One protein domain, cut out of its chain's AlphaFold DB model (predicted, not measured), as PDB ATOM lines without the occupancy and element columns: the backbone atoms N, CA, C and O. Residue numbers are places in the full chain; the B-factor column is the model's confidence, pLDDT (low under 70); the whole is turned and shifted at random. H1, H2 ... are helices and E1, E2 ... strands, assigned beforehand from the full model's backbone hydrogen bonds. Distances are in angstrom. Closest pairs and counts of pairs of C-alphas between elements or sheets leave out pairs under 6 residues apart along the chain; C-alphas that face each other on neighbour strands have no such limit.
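This is residues 23 to 180 of the 180 residues of an uncharacterized protein of Lysobacter sp. Root494 (UniProt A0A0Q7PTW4). With little regular structure, the model has a twisted sheet, E5, E8, E9, E10 and E11, in a stack of three sheets, face to face in turn. Hairpin E6-E7 crosses it, its strands at 83 degrees to those of the large sheet, with H1 packed on that hairpin; the sheet E1-E3 faces the large sheet too, its strands at 20 degrees to those of the large sheet. The 158 printed residues, 59 in named elements, run E1 to E5, H1, E6 to E11, mostly strand, sheets antiparallel; compact, radius of gyration of the C-alphas 14.6 A, spans 43 by 34 by 30 A.

E1, residues 23 to 27, neighbours E3, 40 to 45 (N 24 to O 44, 2.8 A). E2, 36 to 38, runs on into E3. E4, 50 to 52, pairs with no named strand. E5, 56 to 63, has E8, 116 to 119, on one side (N 58 to O 117, 3.0 A), E9, 146 to 154, on the other (N 59 to O 151, 2.8 A). E5 lies on one side of E9, and on the other side are E10, residues 170 to 173, with N 152 and O 172 within hydrogen-bond range at 3.0 A, and E11, residues 177 to 179, with N 148 and O 177 at 2.9 A. The closest C-alphas of H1, 77 to 80, too short for any O i to N i+4 pair, and E6, 90 to 94, are Cys 80 and Gly 91, 4.5 A. E7, 104 to 108, pairs with E6 (N 92 to O 106, 2.8 A).

E1 begins at C-alpha 23 (149.567, 153.392, 117.753); E11 ends at C-alpha 179 (144.075, 146.523, 88.034). E9 measures 26.0 A, E5 22.5 A.

The printed part has no cut. Links E5 to H1, E8 to E9 and E9 to E10 are long. Residues 138 to 143 and 156 to 168 are among those under pLDDT 70.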
ATOM      1  N   LEU A  23     149.077 153.705 119.085       92.56
ATOM      2  CA  LEU A  23     149.567 153.392 117.753       92.56
ATOM      3  C   LEU A  23     148.437 153.484 116.737       92.56
ATOM      4  O   LEU A  23     147.278 153.178 117.013       92.56
ATOM      5  N   GLU A  24     148.814 153.852 115.524       92.31
ATOM      6  CA  GLU A  24     147.961 153.754 114.355       92.31
ATOM      7  C   GLU A  24     148.623 152.917 113.258       92.31
ATOM      8  O   GLU A  24     149.841 152.718 113.231       92.31
ATOM      9  N   ILE A  25     147.803 152.448 112.322       91.62
ATOM     10  CA  ILE A  25     148.213 151.652 111.179       91.62
ATOM     11  C   ILE A  25     147.700 152.325 109.914       91.62
ATOM     12  O   ILE A  25     146.515 152.635 109.771       91.62
ATOM     13  N   VAL A  26     148.618 152.564 108.990       93.31
ATOM     14  CA  VAL A  26     148.339 153.222 107.719       93.31
ATOM     15  C   VAL A  26     148.513 152.193 106.617       93.31
ATOM     16  O   VAL A  26     149.630 151.743 106.349       93.31
ATOM     17  N   ALA A  27     147.403 151.813 105.991       94.56
ATOM     18  CA  ALA A  27     147.402 151.007 104.781       94.56
ATOM     19  C   ALA A  27     147.622 151.905 103.556       94.56
ATOM     20  O   ALA A  27     146.942 152.919 103.372       94.56
ATOM     21  N   TYR A  28     148.572 151.529 102.705       93.88
ATOM     22  CA  TYR A  28     148.884 152.267 101.483       93.88
ATOM     23  C   TYR A  28     148.138 151.673 100.280       93.88
ATOM     24  O   TYR A  28     147.671 150.530 100.338       93.88
ATOM     25  N   PRO A  29     148.000 152.436  99.178       92.06
ATOM     26  CA  PRO A  29     147.454 151.902  97.938       92.06
ATOM     27  C   PRO A  29     148.250 150.688  97.447       92.06
ATOM     28  O   PRO A  29     149.457 150.584  97.671       92.06
ATOM     29  N   VAL A  30     147.580 149.796  96.722       92.69
ATOM     30  CA  VAL A  30     148.232 148.653  96.074       92.69
ATOM     31  C   VAL A  30     149.127 149.126  94.924       92.69
ATOM     32  O   VAL A  30     148.773 150.017  94.139       92.69
ATOM     33  N   THR A  31     150.293 148.504  94.801       92.69
ATOM     34  CA  THR A  31     151.228 148.709  93.693       92.69
ATOM     35  C   THR A  31     151.017 147.614  92.654       92.69
ATOM     36  O   THR A  31     151.118 146.429  92.970       92.69
ATOM     37  N   LYS A  32     150.715 148.021  91.414       89.12
ATOM     38  CA  LYS A  32     150.638 147.134  90.245       89.12
ATOM     39  C   LYS A  32     152.042 146.915  89.666       89.12
ATOM     40  O   LYS A  32     152.791 147.877  89.507       89.12
ATOM     41  N   HIS A  33     152.340 145.676  89.299       88.31
ATOM     42  CA  HIS A  33     153.449 145.261  88.440       88.31
ATOM     43  C   HIS A  33     152.893 144.657  87.136       88.31
ATOM     44  O   HIS A  33     151.682 144.682  86.924       88.31
ATOM     45  N   ALA A  34     153.758 144.131  86.261       85.25
ATOM     46  CA  ALA A  34     153.340 143.538  84.986       85.25
ATOM     47  C   ALA A  34     152.260 142.453  85.180       85.25
ATOM     48  O   ALA A  34     151.133 142.638  84.731       85.25
ATOM     49  N   ASP A  35     152.575 141.410  85.957       84.44
ATOM     50  CA  ASP A  35     151.678 140.266  86.213       84.44
ATOM     51  C   ASP A  35     151.386 140.048  87.703       84.44
ATOM     52  O   ASP A  35     150.851 139.016  88.116       84.44
ATOM     53  N   SER A  36     151.759 141.006  88.547       87.75
ATOM     54  CA  SER A  36     151.665 140.874  89.996       87.75
ATOM     55  C   SER A  36     151.253 142.164  90.691       87.75
ATOM     56  O   SER A  36     151.243 143.252  90.113       87.75
ATOM     57  N   VAL A  37     150.871 142.029  91.953       91.00
ATOM     58  CA  VAL A  37     150.472 143.115  92.835       91.00
ATOM     59  C   VAL A  37     151.167 142.954  94.175       91.00
ATOM     60  O   VAL A  37     151.434 141.843  94.637       91.00
ATOM     61  N   THR A  38     151.452 144.077  94.818       92.31
ATOM     62  CA  THR A  38     151.942 144.098  96.196       92.31
ATOM     63  C   THR A  38     151.251 145.205  96.978       92.31
ATOM     64  O   THR A  38     150.798 146.207  96.422       92.31
ATOM     65  N   GLY A  39     151.162 145.014  98.286       93.69
ATOM     66  CA  GLY A  39     150.613 145.986  99.216       93.69
ATOM     67  C   GLY A  39     151.645 146.390 100.253       93.69
ATOM     68  O   GLY A  39     152.595 145.655 100.529       93.69
ATOM     69  N   THR A  40     151.451 147.560 100.849       95.12
ATOM     70  CA  THR A  40     152.289 148.024 101.955       95.12
ATOM     71  C   THR A  40     151.455 148.626 103.070       95.12
ATOM     72  O   THR A  40     150.359 149.148 102.850       95.12
ATOM     73  N   PHE A  41     151.985 148.546 104.283       95.25
ATOM     74  CA  PHE A  41     151.423 149.208 105.450       95.25
ATOM     75  C   PHE A  41     152.538 149.681 106.381       95.25
ATOM     76  O   PHE A  41     153.682 149.228 106.289       95.25
ATOM     77  N   LYS A  42     152.203 150.601 107.283       94.88
ATOM     78  CA  LYS A  42     153.119 151.106 108.307       94.88
ATOM     79  C   LYS A  42     152.386 151.258 109.630       94.88
ATOM     80  O   LYS A  42     151.271 151.774 109.646       94.88
ATOM     81  N   VAL A  43     153.023 150.844 110.719       93.44
ATOM     82  CA  VAL A  43     152.568 151.134 112.085       93.44
ATOM     83  C   VAL A  43     153.375 152.316 112.607       93.44
ATOM     84  O   VAL A  43     154.589 152.356 112.412       93.44
ATOM     85  N   ARG A  44     152.726 153.293 113.235       94.69
ATOM     86  CA  ARG A  44     153.394 154.466 113.822       94.69
ATOM     87  C   ARG A  44     152.697 154.906 115.102       94.69
ATOM     88  O   ARG A  44     151.550 154.537 115.335       94.69
ATOM     89  N   LYS A  45     153.383 155.696 115.926       94.62
ATOM     90  CA  LYS A  45     152.759 156.340 117.091       94.62
ATOM     91  C   LYS A  45     151.771 157.409 116.630       94.62
ATOM     92  O   LYS A  45     152.045 158.114 115.660       94.62
ATOM     93  N   SER A  46     150.649 157.529 117.328       94.06
ATOM     94  CA  SER A  46     149.635 158.546 117.053       94.06
ATOM     95  C   SER A  46     148.880 158.904 118.322       94.06
ATOM     96  O   SER A  46     148.474 158.015 119.065       94.06
ATOM     97  N   ALA A  47     148.661 160.200 118.550       92.31
ATOM     98  CA  ALA A  47     147.822 160.672 119.649       92.31
ATOM     99  C   ALA A  47     146.378 160.150 119.517       92.31
ATOM    100  O   ALA A  47     145.766 159.759 120.510       92.31
ATOM    101  N   ASP A  48     145.891 160.019 118.283       88.75
ATOM    102  CA  ASP A  48     144.549 159.524 117.961       88.75
ATOM    103  C   ASP A  48     144.505 157.998 117.763       88.75
ATOM    104  O   ASP A  48     143.462 157.435 117.438       88.75
ATOM    105  N   GLY A  49     145.641 157.315 117.950       88.75
ATOM    106  CA  GLY A  49     145.754 155.863 117.831       88.75
ATOM    107  C   GLY A  49     145.057 155.098 118.960       88.75
ATOM    108  O   GLY A  49     144.441 155.678 119.851       88.75
ATOM    109  N   ILE A  50     145.198 153.775 118.955       88.44
ATOM    110  CA  ILE A  50     144.711 152.894 120.029       88.44
ATOM    111  C   ILE A  50     145.873 152.341 120.850       88.44
ATOM    112  O   ILE A  50     146.988 152.228 120.340       88.44
ATOM    113  N   GLU A  51     145.615 151.956 122.100       90.81
ATOM    114  CA  GLU A  51     146.620 151.273 122.919       90.81
ATOM    115  C   GLU A  51     147.017 149.940 122.281       90.81
ATOM    116  O   GLU A  51     146.178 149.089 121.972       90.81
ATOM    117  N   SER A  52     148.312 149.769 122.038       88.69
ATOM    118  CA  SER A  52     148.842 148.613 121.330       88.69
ATOM    119  C   SER A  52     150.320 148.397 121.634       88.69
ATOM    120  O   SER A  52     151.082 149.338 121.852       88.69
ATOM    121  N   ILE A  53     150.735 147.133 121.574       86.00
ATOM    122  CA  ILE A  53     152.147 146.727 121.574       86.00
ATOM    123  C   ILE A  53     152.713 146.578 120.150       86.00
ATOM    124  O   ILE A  53     153.812 146.065 119.971       86.00
ATOM    125  N   GLY A  54     151.965 146.987 119.119       86.25
ATOM    126  CA  GLY A  54     152.389 146.922 117.718       86.25
ATOM    127  C   GLY A  54     152.171 145.566 117.041       86.25
ATOM    128  O   GLY A  54     152.709 145.343 115.959       86.25
ATOM    129  N   THR A  55     151.415 144.648 117.643       86.81
ATOM    130  CA  THR A  55     151.044 143.368 117.013       86.81
ATOM    131  C   THR A  55     149.906 143.556 116.013       86.81
ATOM    132  O   THR A  55     149.123 144.501 116.111       86.81
ATOM    133  N   GLY A  56     149.804 142.671 115.023       85.50
ATOM    134  CA  GLY A  56     148.803 142.775 113.963       85.50
ATOM    135  C   GLY A  56     149.357 142.385 112.601       85.50
ATOM    136  O   GLY A  56     150.295 141.597 112.498       85.50
ATOM    137  N   GLY A  57     148.771 142.914 111.533       88.88
ATOM    138  CA  GLY A  57     149.157 142.537 110.182       88.88
ATOM    139  C   GLY A  57     148.397 143.274 109.096       88.88
ATOM    140  O   GLY A  57     147.650 144.215 109.355       88.88
ATOM    141  N   ALA A  58     148.569 142.828 107.860       90.56
ATOM    142  CA  ALA A  58     147.746 143.285 106.752       90.56
ATOM    143  C   ALA A  58     147.561 142.194 105.700       90.56
ATOM    144  O   ALA A  58     148.360 141.263 105.610       90.56
ATOM    145  N   CYS A  59     146.507 142.328 104.906       90.62
ATOM    146  CA  CYS A  59     146.148 141.418 103.831       90.62
ATOM    147  C   CYS A  59     145.827 142.195 102.554       90.62
ATOM    148  O   CYS A  59     145.285 143.301 102.611       90.62
ATOM    149  N   LEU A  60     146.112 141.592 101.403       91.38
ATOM    150  CA  LEU A  60     145.523 142.027 100.140       91.38
ATOM    151  C   LEU A  60     144.086 141.508 100.059       91.38
ATOM    152  O   LEU A  60     143.833 140.324 100.288       91.38
ATOM    153  N   VAL A  61     143.159 142.404  99.738       91.25
ATOM    154  CA  VAL A  61     141.744 142.087  99.525       91.25
ATOM    155  C   VAL A  61     141.276 142.693  98.209       91.25
ATOM    156  O   VAL A  61     141.803 143.719  97.768       91.25
ATOM    157  N   ALA A  62     140.296 142.053  97.587       90.19
ATOM    158  CA  ALA A  62     139.844 142.361  96.246       90.19
ATOM    159  C   ALA A  62     138.319 142.542  96.192       90.19
ATOM    160  O   ALA A  62     137.577 141.751  96.765       90.19
ATOM    161  N   ASP A  63     137.856 143.583  95.505       89.81
ATOM    162  CA  ASP A  63     136.448 143.770  95.146       89.81
ATOM    163  C   ASP A  63     136.218 143.065  93.807       89.81
ATOM    164  O   ASP A  63     136.769 143.457  92.773       89.81
ATOM    165  N   LEU A  64     135.456 141.971  93.874       83.50
ATOM    166  CA  LEU A  64     135.255 141.012  92.785       83.50
ATOM    167  C   LEU A  64     133.862 141.122  92.154       83.50
ATOM    168  O   LEU A  64     133.484 140.291  91.325       83.50
ATOM    169  N   ARG A  65     133.108 142.181  92.488       83.75
ATOM    170  CA  ARG A  65     131.736 142.382  91.999       83.75
ATOM    171  C   ARG A  65     131.651 142.416  90.475       83.75
ATOM    172  O   ARG A  65     130.694 141.898  89.910       83.75
ATOM    173  N   ALA A  66     132.662 142.971  89.799       81.25
ATOM    174  CA  ALA A  66     132.725 143.002  88.334       81.25
ATOM    175  C   ALA A  66     132.741 141.591  87.709       81.25
ATOM    176  O   ALA A  66     132.189 141.380  86.625       81.25
ATOM    177  N   SER A  67     133.311 140.613  88.416       77.25
ATOM    178  CA  SER A  67     133.337 139.194  88.039       77.25
ATOM    179  C   SER A  67     132.098 138.419  88.492       77.25
ATOM    180  O   SER A  67     132.014 137.223  88.248       77.25
ATOM    181  N   GLY A  68     131.108 139.080  89.106       77.94
ATOM    182  CA  GLY A  68     129.913 138.420  89.646       77.94
ATOM    183  C   GLY A  68     130.187 137.612  90.919       77.94
ATOM    184  O   GLY A  68     129.395 136.745  91.273       77.94
ATOM    185  N   ILE A  69     131.314 137.883  91.579       76.81
ATOM    186  CA  ILE A  69     131.824 137.150  92.740       76.81
ATOM    187  C   ILE A  69     131.715 138.068  93.966       76.81
ATOM    188  O   ILE A  69     132.171 139.215  93.945       76.81
ATOM    189  N   GLY A  70     131.087 137.569  95.032       69.44
ATOM    190  CA  GLY A  70     130.697 138.359  96.205       69.44
ATOM    191  C   GLY A  70     129.394 139.163  96.044       69.44
ATOM    192  O   GLY A  70     128.820 139.276  94.962       69.44
ATOM    193  N   GLY A  71     128.897 139.722  97.153       68.56
ATOM    194  CA  GLY A  71     127.647 140.494  97.194       68.56
ATOM    195  C   GLY A  71     127.739 141.894  96.560       68.56
ATOM    196  O   GLY A  71     128.790 142.536  96.575       68.56
ATOM    197  N   GLN A  72     126.611 142.403  96.042       71.50
ATOM    198  CA  GLN A  72     126.479 143.746  95.429       71.50
ATOM    199  C   GLN A  72     126.584 144.908  96.442       71.50
ATOM    200  O   GLN A  72     126.783 146.061  96.058       71.50
ATOM    201  N   GLY A  73     126.511 144.601  97.734       80.62
ATOM    202  CA  GLY A  73     126.630 145.521  98.858       80.62
ATOM    203  C   GLY A  73     126.676 144.729 100.162       80.62
ATOM    204  O   GLY A  73     126.509 143.511 100.152       80.62
ATOM    205  N   CYS A  74     126.936 145.411 101.273       88.56
ATOM    206  CA  CYS A  74     127.008 144.771 102.580       88.56
ATOM    207  C   CYS A  74     126.811 145.786 103.710       88.56
ATOM    208  O   CYS A  74     127.053 146.989 103.558       88.56
ATOM    209  N   THR A  75     126.433 145.274 104.872       88.88
ATOM    210  CA  THR A  75     126.350 146.020 106.130       88.88
ATOM    211  C   THR A  75     127.319 145.473 107.180       88.88
ATOM    212  O   THR A  75     127.886 146.265 107.944       88.88
ATOM    213  N   ALA A  76     127.586 144.163 107.143       87.00
ATOM    214  CA  ALA A  76     128.486 143.438 108.035       87.00
ATOM    215  C   ALA A  76     129.362 142.419 107.277       87.00
ATOM    216  O   ALA A  76     129.034 141.997 106.171       87.00
ATOM    217  N   ASP A  77     130.481 142.001 107.885       85.44
ATOM    218  CA  ASP A  77     131.420 141.025 107.296       85.44
ATOM    219  C   ASP A  77     130.732 139.676 106.972       85.44
ATOM    220  O   ASP A  77     131.110 139.004 106.010       85.44
ATOM    221  N   SER A  78     129.680 139.306 107.716       82.94
ATOM    222  CA  SER A  78     128.853 138.112 107.471       82.94
ATOM    223  C   SER A  78     128.165 138.116 106.106       82.94
ATOM    224  O   SER A  78     128.014 137.051 105.507       82.94
ATOM    225  N   ASP A  79     127.815 139.294 105.583       84.50
ATOM    226  CA  ASP A  79     127.159 139.456 104.276       84.50
ATOM    227  C   ASP A  79     128.111 139.121 103.117       84.50
ATOM    228  O   ASP A  79     127.693 138.926 101.979       84.50
ATOM    229  N   CYS A  80     129.411 139.063 103.413       84.00
ATOM    230  CA  CYS A  80     130.474 138.774 102.461       84.00
ATOM    231  C   CYS A  80     131.037 137.352 102.620       84.00
ATOM    232  O   CYS A  80     132.071 137.026 102.036       84.00
ATOM    233  N   SER A  81     130.395 136.511 103.433       73.50
ATOM    234  CA  SER A  81     130.776 135.108 103.604       73.50
ATOM    235  C   SER A  81     130.238 134.224 102.468       73.50
ATOM    236  O   SER A  81     129.283 134.583 101.788       73.50
ATOM    237  N   GLY A  82     130.859 133.057 102.254       63.06
ATOM    238  CA  GLY A  82     130.309 132.025 101.361       63.06
ATOM    239  C   GLY A  82     130.779 132.052  99.905       63.06
ATOM    240  O   GLY A  82     130.169 131.384  99.074       63.06
ATOM    241  N   ASP A  83     131.861 132.764  99.578       66.62
ATOM    242  CA  ASP A  83     132.418 132.692  98.228       66.62
ATOM    243  C   ASP A  83     133.081 131.329  97.958       66.62
ATOM    244  O   ASP A  83     134.105 130.978  98.553       66.62
ATOM    245  N   THR A  84     132.485 130.545  97.059       67.44
ATOM    246  CA  THR A  84     132.958 129.199  96.699       67.44
ATOM    247  C   THR A  84     134.093 129.206  95.676       67.44
ATOM    248  O   THR A  84     134.760 128.182  95.525       67.44
ATOM    249  N   HIS A  85     134.364 130.333  95.004       73.38
ATOM    250  CA  HIS A  85     135.438 130.421  94.009       73.38
ATOM    251  C   HIS A  85     136.818 130.388  94.666       73.38
ATOM    252  O   HIS A  85     137.795 129.971  94.043       73.38
ATOM    253  N   PHE A  86     136.900 130.780  95.940       74.06
ATOM    254  CA  PHE A  86     138.145 130.808  96.694       74.06
ATOM    255  C   PHE A  86     138.035 129.997  97.989       74.06
ATOM    256  O   PHE A  86     137.689 130.549  99.039       74.06
ATOM    257  N   PRO A  87     138.396 128.700  97.966       74.62
ATOM    258  CA  PRO A  87     138.474 127.894  99.177       74.62
ATOM    259  C   PRO A  87     139.341 128.562 100.255       74.62
ATOM    260  O   PRO A  87     140.474 128.983 100.008       74.62
ATOM    261  N   GLY A  88     138.797 128.684 101.468       77.06
ATOM    262  CA  GLY A  88     139.479 129.322 102.600       77.06
ATOM    263  C   GLY A  88     139.539 130.855 102.556       77.06
ATOM    264  O   GLY A  88     140.202 131.450 103.419       77.06
ATOM    265  N   SER A  89     138.857 131.482 101.592       81.56
ATOM    266  CA  SER A  89     138.689 132.933 101.525       81.56
ATOM    267  C   SER A  89     137.842 133.477 102.664       81.56
ATOM    268  O   SER A  89     137.143 132.750 103.372       81.56
ATOM    269  N   TYR A  90     137.955 134.785 102.866       83.12
ATOM    270  CA  TYR A  90     137.105 135.514 103.794       83.12
ATOM    271  C   TYR A  90     136.722 136.849 103.182       83.12
ATOM    272  O   TYR A  90     137.580 137.549 102.635       83.12
ATOM    273  N   GLY A  91     135.442 137.180 103.291       87.44
ATOM    274  CA  GLY A  91     134.914 138.471 102.900       87.44
ATOM    275  C   GLY A  91     134.929 139.473 104.044       87.44
ATOM    276  O   GLY A  91     134.860 139.115 105.219       87.44
ATOM    277  N   TYR A  92     135.019 140.738 103.663       88.50
ATOM    278  CA  TYR A  92     135.015 141.889 104.544       88.50
ATOM    279  C   TYR A  92     134.063 142.927 103.970       88.50
ATOM    280  O   TYR A  92     134.132 143.247 102.781       88.50
ATOM    281  N   CYS A  93     133.217 143.492 104.819       89.75
ATOM    282  CA  CYS A  93     132.325 144.564 104.440       89.75
ATOM    283  C   CYS A  93     132.979 145.921 104.691       89.75
ATOM    284  O   CYS A  93     132.947 146.468 105.797       89.75
ATOM    285  N   LEU A  94     133.605 146.471 103.651       90.75
ATOM    286  CA  LEU A  94     134.499 147.614 103.795       90.75
ATOM    287  C   LEU A  94     134.178 148.728 102.808       90.75
ATOM    288  O   LEU A  94     133.762 148.506 101.671       90.75
ATOM    289  N   ARG A  95     134.453 149.949 103.264       91.50
ATOM    290  CA  ARG A  95     134.573 151.141 102.429       91.50
ATOM    291  C   ARG A  95     136.067 151.440 102.238       91.50
ATOM    292  O   ARG A  95     136.772 151.519 103.247       91.50
ATOM    293  N   PRO A  96     136.566 151.613 101.002       89.44
ATOM    294  CA  PRO A  96     137.950 152.028 100.767       89.44
ATOM    295  C   PRO A  96     138.288 153.352 101.464       89.44
ATOM    296  O   PRO A  96     137.428 154.224 101.606       89.44
ATOM    297  N   ALA A  97     139.547 153.552 101.868       88.38
ATOM    298  CA  ALA A  97     139.927 154.813 102.508       88.38
ATOM    299  C   ALA A  97     139.744 156.011 101.577       88.38
ATOM    300  O   ALA A  97     140.162 155.985 100.416       88.38
ATOM    301  N   ARG A  98     139.228 157.109 102.149       84.88
ATOM    302  CA  ARG A  98     139.008 158.389 101.455       84.88
ATOM    303  C   ARG A  98     138.155 158.230 100.187       84.88
ATOM    304  O   ARG A  98     138.440 158.872  99.182       84.88
ATOM    305  N   SER A  99     137.161 157.350 100.249       84.06
ATOM    306  CA  SER A  99     136.163 157.131  99.207       84.06
ATOM    307  C   SER A  99     134.776 157.477  99.750       84.06
ATOM    308  O   SER A  99     134.482 157.226 100.922       84.06
ATOM    309  N   ASP A 100     133.951 158.068  98.898       87.56
ATOM    310  CA  ASP A 100     132.522 158.321  99.087       87.56
ATOM    311  C   ASP A 100     131.651 157.105  98.715       87.56
ATOM    312  O   ASP A 100     130.448 157.101  98.975       87.56
ATOM    313  N   GLU A 101     132.254 156.040  98.176       86.44
ATOM    314  CA  GLU A 101     131.557 154.813  97.793       86.44
ATOM    315  C   GLU A 101     130.846 154.145  98.986       86.44
ATOM    316  O   GLU A 101     131.289 154.178 100.143       86.44
ATOM    317  N   ALA A 102     129.732 153.468  98.700       87.88
ATOM    318  CA  ALA A 102     129.092 152.576  99.661       87.88
ATOM    319  C   ALA A 102     130.037 151.432 100.077       87.88
ATOM    320  O   ALA A 102     130.991 151.095  99.370       87.88
ATOM    321  N   LYS A 103     129.767 150.815 101.236       90.25
ATOM    322  CA  LYS A 103     130.477 149.590 101.620       90.25
ATOM    323  C   LYS A 103     130.210 148.501 100.578       90.25
ATOM    324  O   LYS A 103     129.091 148.363 100.085       90.25
ATOM    325  N   ALA A 104     131.238 147.724 100.281       90.69
ATOM    326  CA  ALA A 104     131.170 146.592  99.372       90.69
ATOM    327  C   ALA A 104     131.841 145.374 100.001       90.69
ATOM    328  O   ALA A 104     132.597 145.501 100.970       90.69
ATOM    329  N   CYS A 105     131.583 144.202  99.426       89.19
ATOM    330  CA  CYS A 105     132.310 143.003  99.794       89.19
ATOM    331  C   CYS A 105     133.699 142.996  99.161       89.19
ATOM    332  O   CYS A 105     133.855 143.031  97.942       89.19
ATOM    333  N   TRP A 106     134.704 142.921 100.024       90.31
ATOM    334  CA  TRP A 106     136.099 142.732  99.667       90.31
ATOM    335  C   TRP A 106     136.511 141.344 100.110       90.31
ATOM    336  O   TRP A 106     136.388 141.004 101.280       90.31
ATOM    337  N   ILE A 107     137.000 140.535  99.188       87.69
ATOM    338  CA  ILE A 107     137.376 139.152  99.446       87.69
ATOM    339  C   ILE A 107     138.888 139.107  99.581       87.69
ATOM    340  O   ILE A 107     139.609 139.620  98.730       87.69
ATOM    341  N   ARG A 108     139.394 138.481 100.641       88.12
ATOM    342  CA  ARG A 108     140.771 137.990 100.657       88.12
ATOM    343  C   ARG A 108     140.781 136.627  99.966       88.12
ATOM    344  O   ARG A 108     140.276 135.675 100.572       88.12
ATOM    345  N   PRO A 109     141.349 136.500  98.756       78.94
ATOM    346  CA  PRO A 109     141.425 135.209  98.082       78.94
ATOM    347  C   PRO A 109     142.258 134.229  98.916       78.94
ATOM    348  O   PRO A 109     143.184 134.646  99.605       78.94
ATOM    349  N   GLY A 110     141.922 132.940  98.887       78.00
ATOM    350  CA  GLY A 110     142.722 131.880  99.506       78.00
ATOM    351  C   GLY A 110     142.865 131.912 101.038       78.00
ATOM    352  O   GLY A 110     142.200 132.650 101.775       78.00
ATOM    353  N   SER A 111     143.765 131.051 101.525       76.69
ATOM    354  CA  SER A 111     143.987 130.808 102.957       76.69
ATOM    355  C   SER A 111     144.508 132.041 103.716       76.69
ATOM    356  O   SER A 111     144.955 133.023 103.123       76.69
ATOM    357  N   GLN A 112     144.489 131.997 105.058       72.81
ATOM    358  CA  GLN A 112     144.892 133.145 105.887       72.81
ATOM    359  C   GLN A 112     146.340 133.599 105.698       72.81
ATOM    360  O   GLN A 112     146.641 134.745 106.014       72.81
ATOM    361  N   VAL A 113     147.214 132.740 105.183       71.12
ATOM    362  CA  VAL A 113     148.652 133.020 105.072       71.12
ATOM    363  C   VAL A 113     149.080 133.428 103.665       71.12
ATOM    364  O   VAL A 113     150.091 134.099 103.510       71.12
ATOM    365  N   THR A 114     148.313 133.074 102.633       73.38
ATOM    366  CA  THR A 114     148.763 133.212 101.237       73.38
ATOM    367  C   THR A 114     148.861 134.676 100.788       73.38
ATOM    368  O   THR A 114     149.698 135.018  99.960       73.38
ATOM    369  N   HIS A 115     148.042 135.561 101.364       81.00
ATOM    370  CA  HIS A 115     147.935 136.967 100.945       81.00
ATOM    371  C   HIS A 115     148.034 137.952 102.113       81.00
ATOM    372  O   HIS A 115     147.601 139.102 101.995       81.00
ATOM    373  N   CYS A 116     148.575 137.505 103.247       86.06
ATOM    374  CA  CYS A 116     148.676 138.304 104.460       86.06
ATOM    375  C   CYS A 116     150.078 138.259 105.053       86.06
ATOM    376  O   CYS A 116     150.745 137.228 105.043       86.06
ATOM    377  N   HIS A 117     150.476 139.368 105.660       85.31
ATOM    378  CA  HIS A 117     151.570 139.416 106.616       85.31
ATOM    379  C   HIS A 117     150.952 139.510 108.010       85.31
ATOM    380  O   HIS A 117     150.421 140.560 108.372       85.31
ATOM    381  N   LEU A 118     150.951 138.401 108.751       79.31
ATOM    382  CA  LEU A 118     150.388 138.308 110.099       79.31
ATOM    383  C   LEU A 118     151.527 138.260 111.116       79.31
ATOM    384  O   LEU A 118     152.409 137.415 111.008       79.31
ATOM    385  N   SER A 119     151.475 139.123 112.123       74.38
ATOM    386  CA  SER A 119     152.421 139.135 113.235       74.38
ATOM    387  C   SER A 119     151.666 139.183 114.569       74.38
ATOM    388  O   SER A 119     151.551 140.242 115.194       74.38
ATOM    389  N   PRO A 120     151.087 138.045 115.000       68.81
ATOM    390  CA  PRO A 120     150.288 137.992 116.223       68.81
ATOM    391  C   PRO A 120     151.143 138.042 117.498       68.81
ATOM    392  O   PRO A 120     150.625 138.376 118.556       68.81
ATOM    393  N   THR A 121     152.434 137.708 117.407       73.19
ATOM    394  CA  THR A 121     153.336 137.549 118.561       73.19
ATOM    395  C   THR A 121     154.537 138.489 118.536       73.19
ATOM    396  O   THR A 121     155.023 138.877 119.592       73.19
ATOM    397  N   THR A 122     154.998 138.895 117.352       82.12
ATOM    398  CA  THR A 122     156.127 139.819 117.205       82.12
ATOM    399  C   THR A 122     155.603 141.212 116.859       82.12
ATOM    400  O   THR A 122     154.880 141.357 115.871       82.12
ATOM    401  N   PRO A 123     155.946 142.263 117.618       87.12
ATOM    402  CA  PRO A 123     155.604 143.625 117.233       87.12
ATOM    403  C   PRO A 123     156.120 143.971 115.834       87.12
ATOM    404  O   PRO A 123     157.281 143.725 115.498       87.12
ATOM    405  N   VAL A 124     155.262 144.572 115.014       88.00
ATOM    406  CA  VAL A 124     155.669 145.161 113.740       88.00
ATOM    407  C   VAL A 124     156.583 146.357 114.034       88.00
ATOM    408  O   VAL A 124     156.206 147.215 114.837       88.00
ATOM    409  N   PRO A 125     157.760 146.471 113.388       90.12
ATOM    410  CA  PRO A 125     158.645 147.608 113.608       90.12
ATOM    411  C   PRO A 125     157.950 148.942 113.312       90.12
ATOM    412  O   PRO A 125     157.386 149.129 112.227       90.12
ATOM    413  N   LEU A 126     158.028 149.872 114.266       92.06
ATOM    414  CA  LEU A 126     157.461 151.211 114.127       92.06
ATOM    415  C   LEU A 126     158.140 151.983 112.994       92.06
ATOM    416  O   LEU A 126     159.337 151.842 112.745       92.06
ATOM    417  N   ASP A 127     157.341 152.787 112.301       93.00
ATOM    418  CA  ASP A 127     157.727 153.680 111.209       93.00
ATOM    419  C   ASP A 127     158.481 153.029 110.041       93.00
ATOM    420  O   ASP A 127     158.955 153.712 109.131       93.00
ATOM    421  N   ARG A 128     158.481 151.697 109.984       93.81
ATOM    422  CA  ARG A 128     159.035 150.925 108.881       93.81
ATOM    423  C   ARG A 128     157.922 150.418 107.978       93.81
ATOM    424  O   ARG A 128     156.984 149.762 108.430       93.81
ATOM    425  N   MET A 129     158.076 150.671 106.681       93.94
ATOM    426  CA  MET A 129     157.200 150.099 105.662       93.94
ATOM    427  C   MET A 129     157.307 148.576 105.667       93.94
ATOM    428  O   MET A 129     158.381 148.020 105.429       93.94
ATOM    429  N   GLN A 130     156.179 147.919 105.899       93.31
ATOM    430  CA  GLN A 130     156.033 146.479 105.775       93.31
ATOM    431  C   GLN A 130     155.457 146.157 104.403       93.31
ATOM    432  O   GLN A 130     154.485 146.782 103.966       93.31
ATOM    433  N   ARG A 131     156.058 145.183 103.721       93.00
ATOM    434  CA  ARG A 131     155.604 144.712 102.412       93.00
ATOM    435  C   ARG A 131     154.809 143.430 102.578       93.00
ATOM    436  O   ARG A 131     155.233 142.525 103.289       93.00
ATOM    437  N   LEU A 132     153.665 143.369 101.911       90.75
ATOM    438  CA  LEU A 132     152.904 142.139 101.768       90.75
ATOM    439  C   LEU A 132     153.567 141.224 100.733       90.75
ATOM    440  O   LEU A 132     154.268 141.730  99.845       90.75
ATOM    441  N   PRO A 133     153.331 139.900 100.812       88.25
ATOM    442  CA  PRO A 133     153.734 138.977  99.761       88.25
ATOM    443  C   PRO A 133     153.308 139.487  98.381       88.25
ATOM    444  O   PRO A 133     152.234 140.076  98.228       88.25
ATOM    445  N   VAL A 134     154.167 139.286  97.383       88.62
ATOM    446  CA  VAL A 134     153.813 139.560  95.989       88.62
ATOM    447  C   VAL A 134     152.820 138.498  95.551       88.62
ATOM    448  O   VAL A 134     153.058 137.304  95.725       88.62
ATOM    449  N   VAL A 135     151.707 138.939  94.988       84.75
ATOM    450  CA  VAL A 135     150.631 138.059  94.544       84.75
ATOM    451  C   VAL A 135     150.484 138.225  93.046       84.75
ATOM    452  O   VAL A 135     150.590 139.342  92.544       84.75
ATOM    453  N   ALA A 136     150.227 137.140  92.321       82.12
ATOM    454  CA  ALA A 136     149.823 137.253  90.928       82.12
ATOM    455  C   ALA A 136     148.610 138.193  90.830       82.12
ATOM    456  O   ALA A 136     147.632 138.043  91.562       82.12
ATOM    457  N   ALA A 137     148.654 139.162  89.918       70.25
ATOM    458  CA  ALA A 137     147.549 140.092  89.697       70.25
ATOM    459  C   ALA A 137     146.269 139.352  89.275       70.25
ATOM    460  O   ALA A 137     145.174 139.902  89.378       70.25
ATOM    461  N   ARG A 138     146.421 138.089  88.850       66.75
ATOM    462  CA  ARG A 138     145.354 137.161  88.503       66.75
ATOM    463  C   ARG A 138     145.087 136.146  89.617       66.75
ATOM    464  O   ARG A 138     145.808 135.158  89.733       66.75
ATOM    465  N   PRO A 139     143.986 136.324  90.351       59.00
ATOM    466  CA  PRO A 139     143.276 135.226  90.980       59.00
ATOM    467  C   PRO A 139     141.928 134.930  90.309       59.00
ATOM    468  O   PRO A 139     141.226 134.053  90.793       59.00
ATOM    469  N   LEU A 140     141.544 135.617  89.222       57.06
ATOM    470  CA  LEU A 140     140.214 135.452  88.627       57.06
ATOM    471  C   LEU A 140     140.210 134.807  87.230       57.06
ATOM    472  O   LEU A 140     140.988 135.231  86.372       57.06
ATOM    473  N   PRO A 141     139.329 133.811  86.985       55.09
ATOM    474  CA  PRO A 141     139.258 133.079  85.716       55.09
ATOM    475  C   PRO A 141     138.839 133.898  84.484       55.09
ATOM    476  O   PRO A 141     139.077 133.451  83.367       55.09
ATOM    477  N   ASP A 142     138.194 135.056  84.654       65.06
ATOM    478  CA  ASP A 142     137.393 135.707  83.604       65.06
ATOM    479  C   ASP A 142     138.028 136.953  82.960       65.06
ATOM    480  O   ASP A 142     137.421 137.573  82.087       65.06
ATOM    481  N   GLY A 143     139.251 137.327  83.354       68.69
ATOM    482  CA  GLY A 143     140.005 138.425  82.728       68.69
ATOM    483  C   GLY A 143     139.419 139.824  82.949       68.69
ATOM    484  O   GLY A 143     139.826 140.770  82.276       68.69
ATOM    485  N   LYS A 144     138.462 139.976  83.873       78.50
ATOM    486  CA  LYS A 144     137.887 141.281  84.203       78.50
ATOM    487  C   LYS A 144     138.795 142.077  85.145       78.50
ATOM    488  O   LYS A 144     139.484 141.478  85.973       78.50
ATOM    489  N   PRO A 145     138.760 143.423  85.081       78.00
ATOM    490  CA  PRO A 145     139.525 144.256  85.996       78.00
ATOM    491  C   PRO A 145     139.141 144.000  87.452       78.00
ATOM    492  O   PRO A 145     137.962 144.018  87.814       78.00
ATOM    493  N   VAL A 146     140.154 143.842  88.298       86.00
ATOM    494  CA  VAL A 146     139.991 143.581  89.729       86.00
ATOM    495  C   VAL A 146     140.441 144.796  90.516       86.00
ATOM    496  O   VAL A 146     141.532 145.334  90.305       86.00
ATOM    497  N   ARG A 147     139.612 145.244  91.455       90.31
ATOM    498  CA  ARG A 147     139.995 146.312  92.379       90.31
ATOM    499  C   ARG A 147     140.661 145.700  93.595       90.31
ATOM    500  O   ARG A 147     140.075 144.851  94.249       90.31
ATOM    501  N   TRP A 148     141.856 146.172  93.924       91.38
ATOM    502  CA  TRP A 148     142.628 145.700  95.068       91.38
ATOM    503  C   TRP A 148     142.838 146.803  96.092       91.38
ATOM    504  O   TRP A 148     143.057 147.962  95.734       91.38
ATOM    505  N   MET A 149     142.858 146.434  97.369       94.69
ATOM    506  CA  MET A 149     143.335 147.299  98.443       94.69
ATOM    507  C   MET A 149     144.080 146.497  99.512       94.69
ATOM    508  O   MET A 149     143.997 145.271  99.582       94.69
ATOM    509  N   VAL A 150     144.811 147.213 100.361       94.25
ATOM    510  CA  VAL A 150     145.399 146.659 101.580       94.25
ATOM    511  C   VAL A 150     144.396 146.819 102.715       94.25
ATOM    512  O   VAL A 150     143.958 147.931 102.979       94.25
ATOM    513  N   LEU A 151     144.055 145.739 103.411       93.06
ATOM    514  CA  LEU A 151     143.362 145.794 104.696       93.06
ATOM    515  C   LEU A 151     144.376 145.509 105.801       93.06
ATOM    516  O   LEU A 151     144.860 144.385 105.906       93.06
ATOM    517  N   ALA A 152     144.690 146.508 106.619       91.38
ATOM    518  CA  ALA A 152     145.593 146.352 107.753       91.38
ATOM    519  C   ALA A 152     144.812 146.297 109.075       91.38
ATOM    520  O   ALA A 152     143.820 147.009 109.221       91.38
ATOM    521  N   CYS A 153     145.248 145.477 110.034       89.50
ATOM    522  CA  CYS A 153     144.728 145.478 111.400       89.50
ATOM    523  C   CYS A 153     145.831 145.531 112.459       89.50
ATOM    524  O   CYS A 153     146.892 144.927 112.310       89.50
ATOM    525  N   LEU A 154     145.548 146.245 113.545       89.00
ATOM    526  CA  LEU A 154     146.386 146.351 114.739       89.00
ATOM    527  C   LEU A 154     145.727 145.599 115.909       89.00
ATOM    528  O   LEU A 154     144.501 145.516 115.948       89.00
ATOM    529  N   ASN A 155     146.528 145.044 116.826       83.81
ATOM    530  CA  ASN A 155     146.126 144.150 117.928       83.81
ATOM    531  C   ASN A 155     145.388 142.875 117.474       83.81
ATOM    532  O   ASN A 155     144.672 142.229 118.240       83.81
ATOM    533  N   GLY A 156     145.551 142.502 116.205       69.06
ATOM    534  CA  GLY A 156     144.852 141.375 115.611       69.06
ATOM    535  C   GLY A 156     145.651 140.070 115.644       69.06
ATOM    536  O   GLY A 156     146.769 140.015 115.140       69.06
ATOM    537  N   GLY A 157     145.046 138.995 116.159       64.69
ATOM    538  CA  GLY A 157     145.478 137.615 115.908       64.69
ATOM    539  C   GLY A 157     145.049 137.089 114.527       64.69
ATOM    540  O   GLY A 157     144.438 137.802 113.726       64.69
ATOM    541  N   ALA A 158     145.320 135.810 114.243       62.00
ATOM    542  CA  ALA A 158     144.818 135.144 113.038       62.00
ATOM    543  C   ALA A 158     143.281 135.255 112.966       62.00
ATOM    544  O   ALA A 158     142.572 134.850 113.881       62.00
ATOM    545  N   GLY A 159     142.758 135.859 111.896       62.44
ATOM    546  CA  GLY A 159     141.322 136.102 111.739       62.44
ATOM    547  C   GLY A 159     140.757 137.322 112.478       62.44
ATOM    548  O   GLY A 159     139.605 137.655 112.236       62.44
ATOM    549  N   ALA A 160     141.535 138.053 113.281       64.31
ATOM    550  CA  ALA A 160     141.031 139.205 114.040       64.31
ATOM    551  C   ALA A 160     140.564 140.377 113.160       64.31
ATOM    552  O   ALA A 160     139.627 141.085 113.507       64.31
ATOM    553  N   CYS A 161     141.130 140.519 111.959       68.94
ATOM    554  CA  CYS A 161     140.618 141.426 110.932       68.94
ATOM    555  C   CYS A 161     139.150 141.117 110.509       68.94
ATOM    556  O   CYS A 161     138.600 141.882 109.723       68.94
ATOM    557  N   LYS A 162     138.514 140.023 110.962       62.81
ATOM    558  CA  LYS A 162     137.161 139.577 110.555       62.81
ATOM    559  C   LYS A 162     136.076 139.776 111.602       62.81
ATOM    560  O   LYS A 162     134.919 139.547 111.292       62.81
ATOM    561  N   ASP A 163     136.437 140.134 112.831       64.19
ATOM    562  CA  ASP A 163     135.447 140.300 113.889       64.19
ATOM    563  C   ASP A 163     135.005 141.773 113.923       64.19
ATOM    564  O   ASP A 163     135.815 142.636 114.278       64.19
ATOM    565  N   PRO A 164     133.784 142.110 113.466       52.59
ATOM    566  CA  PRO A 164     133.296 143.486 113.446       52.59
ATOM    567  C   PRO A 164     132.981 144.032 114.849       52.59
ATOM    568  O   PRO A 164     132.784 145.239 114.977       52.59
ATOM    569  N   GLY A 165     132.941 143.183 115.883       53.22
ATOM    570  CA  GLY A 165     132.651 143.575 117.266       53.22
ATOM    571  C   GLY A 165     133.888 143.813 118.131       53.22
ATOM    572  O   GLY A 165     133.766 144.291 119.258       53.22
ATOM    573  N   ARG A 166     135.089 143.507 117.628       65.44
ATOM    574  CA  ARG A 166     136.327 143.679 118.391       65.44
ATOM    575  C   ARG A 166     136.790 145.127 118.400       65.44
ATOM    576  O   ARG A 166     137.513 145.576 117.515       65.44
ATOM    577  N   THR A 167     136.397 145.847 119.446       57.00
ATOM    578  CA  THR A 167     136.805 147.239 119.700       57.00
ATOM    579  C   THR A 167     138.290 147.383 120.019       57.00
ATOM    580  O   THR A 167     138.832 148.481 119.950       57.00
ATOM    581  N   ASP A 168     138.958 146.288 120.374       65.56
ATOM    582  CA  ASP A 168     140.394 146.256 120.624       65.56
ATOM    583  C   ASP A 168     141.224 146.099 119.340       65.56
ATOM    584  O   ASP A 168     142.449 146.226 119.391       65.56
ATOM    585  N   VAL A 169     140.573 145.883 118.188       75.69
ATOM    586  CA  VAL A 169     141.198 145.755 116.868       75.69
ATOM    587  C   VAL A 169     140.860 146.967 116.013       75.69
ATOM    588  O   VAL A 169     139.708 147.226 115.671       75.69
ATOM    589  N   MET A 170     141.885 147.678 115.559       77.31
ATOM    590  CA  MET A 170     141.706 148.761 114.595       77.31
ATOM    591  C   MET A 170     141.955 148.244 113.180       77.31
ATOM    592  O   MET A 170     143.060 147.789 112.884       77.31
ATOM    593  N   LYS A 171     140.944 148.343 112.305       85.00
ATOM    594  CA  LYS A 171     141.047 148.044 110.867       85.00
ATOM    595  C   LYS A 171     141.269 149.337 110.076       85.00
ATOM    596  O   LYS A 171     140.555 150.316 110.265       85.00
ATOM    597  N   SER A 172     142.222 149.317 109.153       88.94
ATOM    598  CA  SER A 172     142.566 150.439 108.278       88.94
ATOM    599  C   SER A 172     142.558 149.952 106.826       88.94
ATOM    600  O   SER A 172     143.497 149.260 106.410       88.94
ATOM    601  N   PRO A 173     141.484 150.213 106.057       90.19
ATOM    602  CA  PRO A 173     141.470 149.923 104.631       90.19
ATOM    603  C   PRO A 173     142.327 150.950 103.885       90.19
ATOM    604  O   PRO A 173     142.302 152.138 104.184       90.19
ATOM    605  N   GLY A 174     143.092 150.505 102.897       90.94
ATOM    606  CA  GLY A 174     143.844 151.366 101.995       90.94
ATOM    607  C   GLY A 174     142.950 151.967 100.912       90.94
ATOM    608  O   GLY A 174     141.761 151.660 100.798       90.94
ATOM    609  N   ARG A 175     143.533 152.822 100.068       92.44
ATOM    610  CA  ARG A 175     142.862 153.240  98.831       92.44
ATOM    611  C   ARG A 175     142.809 152.067  97.859       92.44
ATOM    612  O   ARG A 175     143.828 151.411  97.630       92.44
ATOM    613  N   ALA A 176     141.640 151.850  97.267       90.25
ATOM    614  CA  ALA A 176     141.463 150.866  96.214       90.25
ATOM    615  C   ALA A 176     142.176 151.291  94.925       90.25
ATOM    616  O   ALA A 176     142.209 152.474  94.578       90.25
ATOM    617  N   ARG A 177     142.714 150.315  94.193       89.44
ATOM    618  CA  ARG A 177     143.288 150.498  92.859       89.44
ATOM    619  C   ARG A 177     142.729 149.449  91.911       89.44
ATOM    620  O   ARG A 177     142.842 148.256  92.181       89.44
ATOM    621  N   THR A 178     142.153 149.899  90.802       86.75
ATOM    622  CA  THR A 178     141.730 149.012  89.714       86.75
ATOM    623  C   THR A 178     142.952 148.511  88.961       86.75
ATOM    624  O   THR A 178     143.825 149.296  88.580       86.75
ATOM    625  N   ILE A 179     143.013 147.201  88.761       81.88
ATOM    626  CA  ILE A 179     144.075 146.523  88.034       81.88
ATOM    627  C   ILE A 179     143.407 145.771  86.882       81.88
ATOM    628  O   ILE A 179     142.633 144.854  87.156       81.88
ATOM    629  N   PRO A 180     143.632 146.207  85.627       72.44
ATOM    630  CA  PRO A 180     143.182 145.473  84.454       72.44
ATOM    631  C   PRO A 180     144.012 144.207  84.280       72.44
ATOM    632  O   PRO A 180     145.207 144.241  84.689       72.44
TER     633      PRO A 180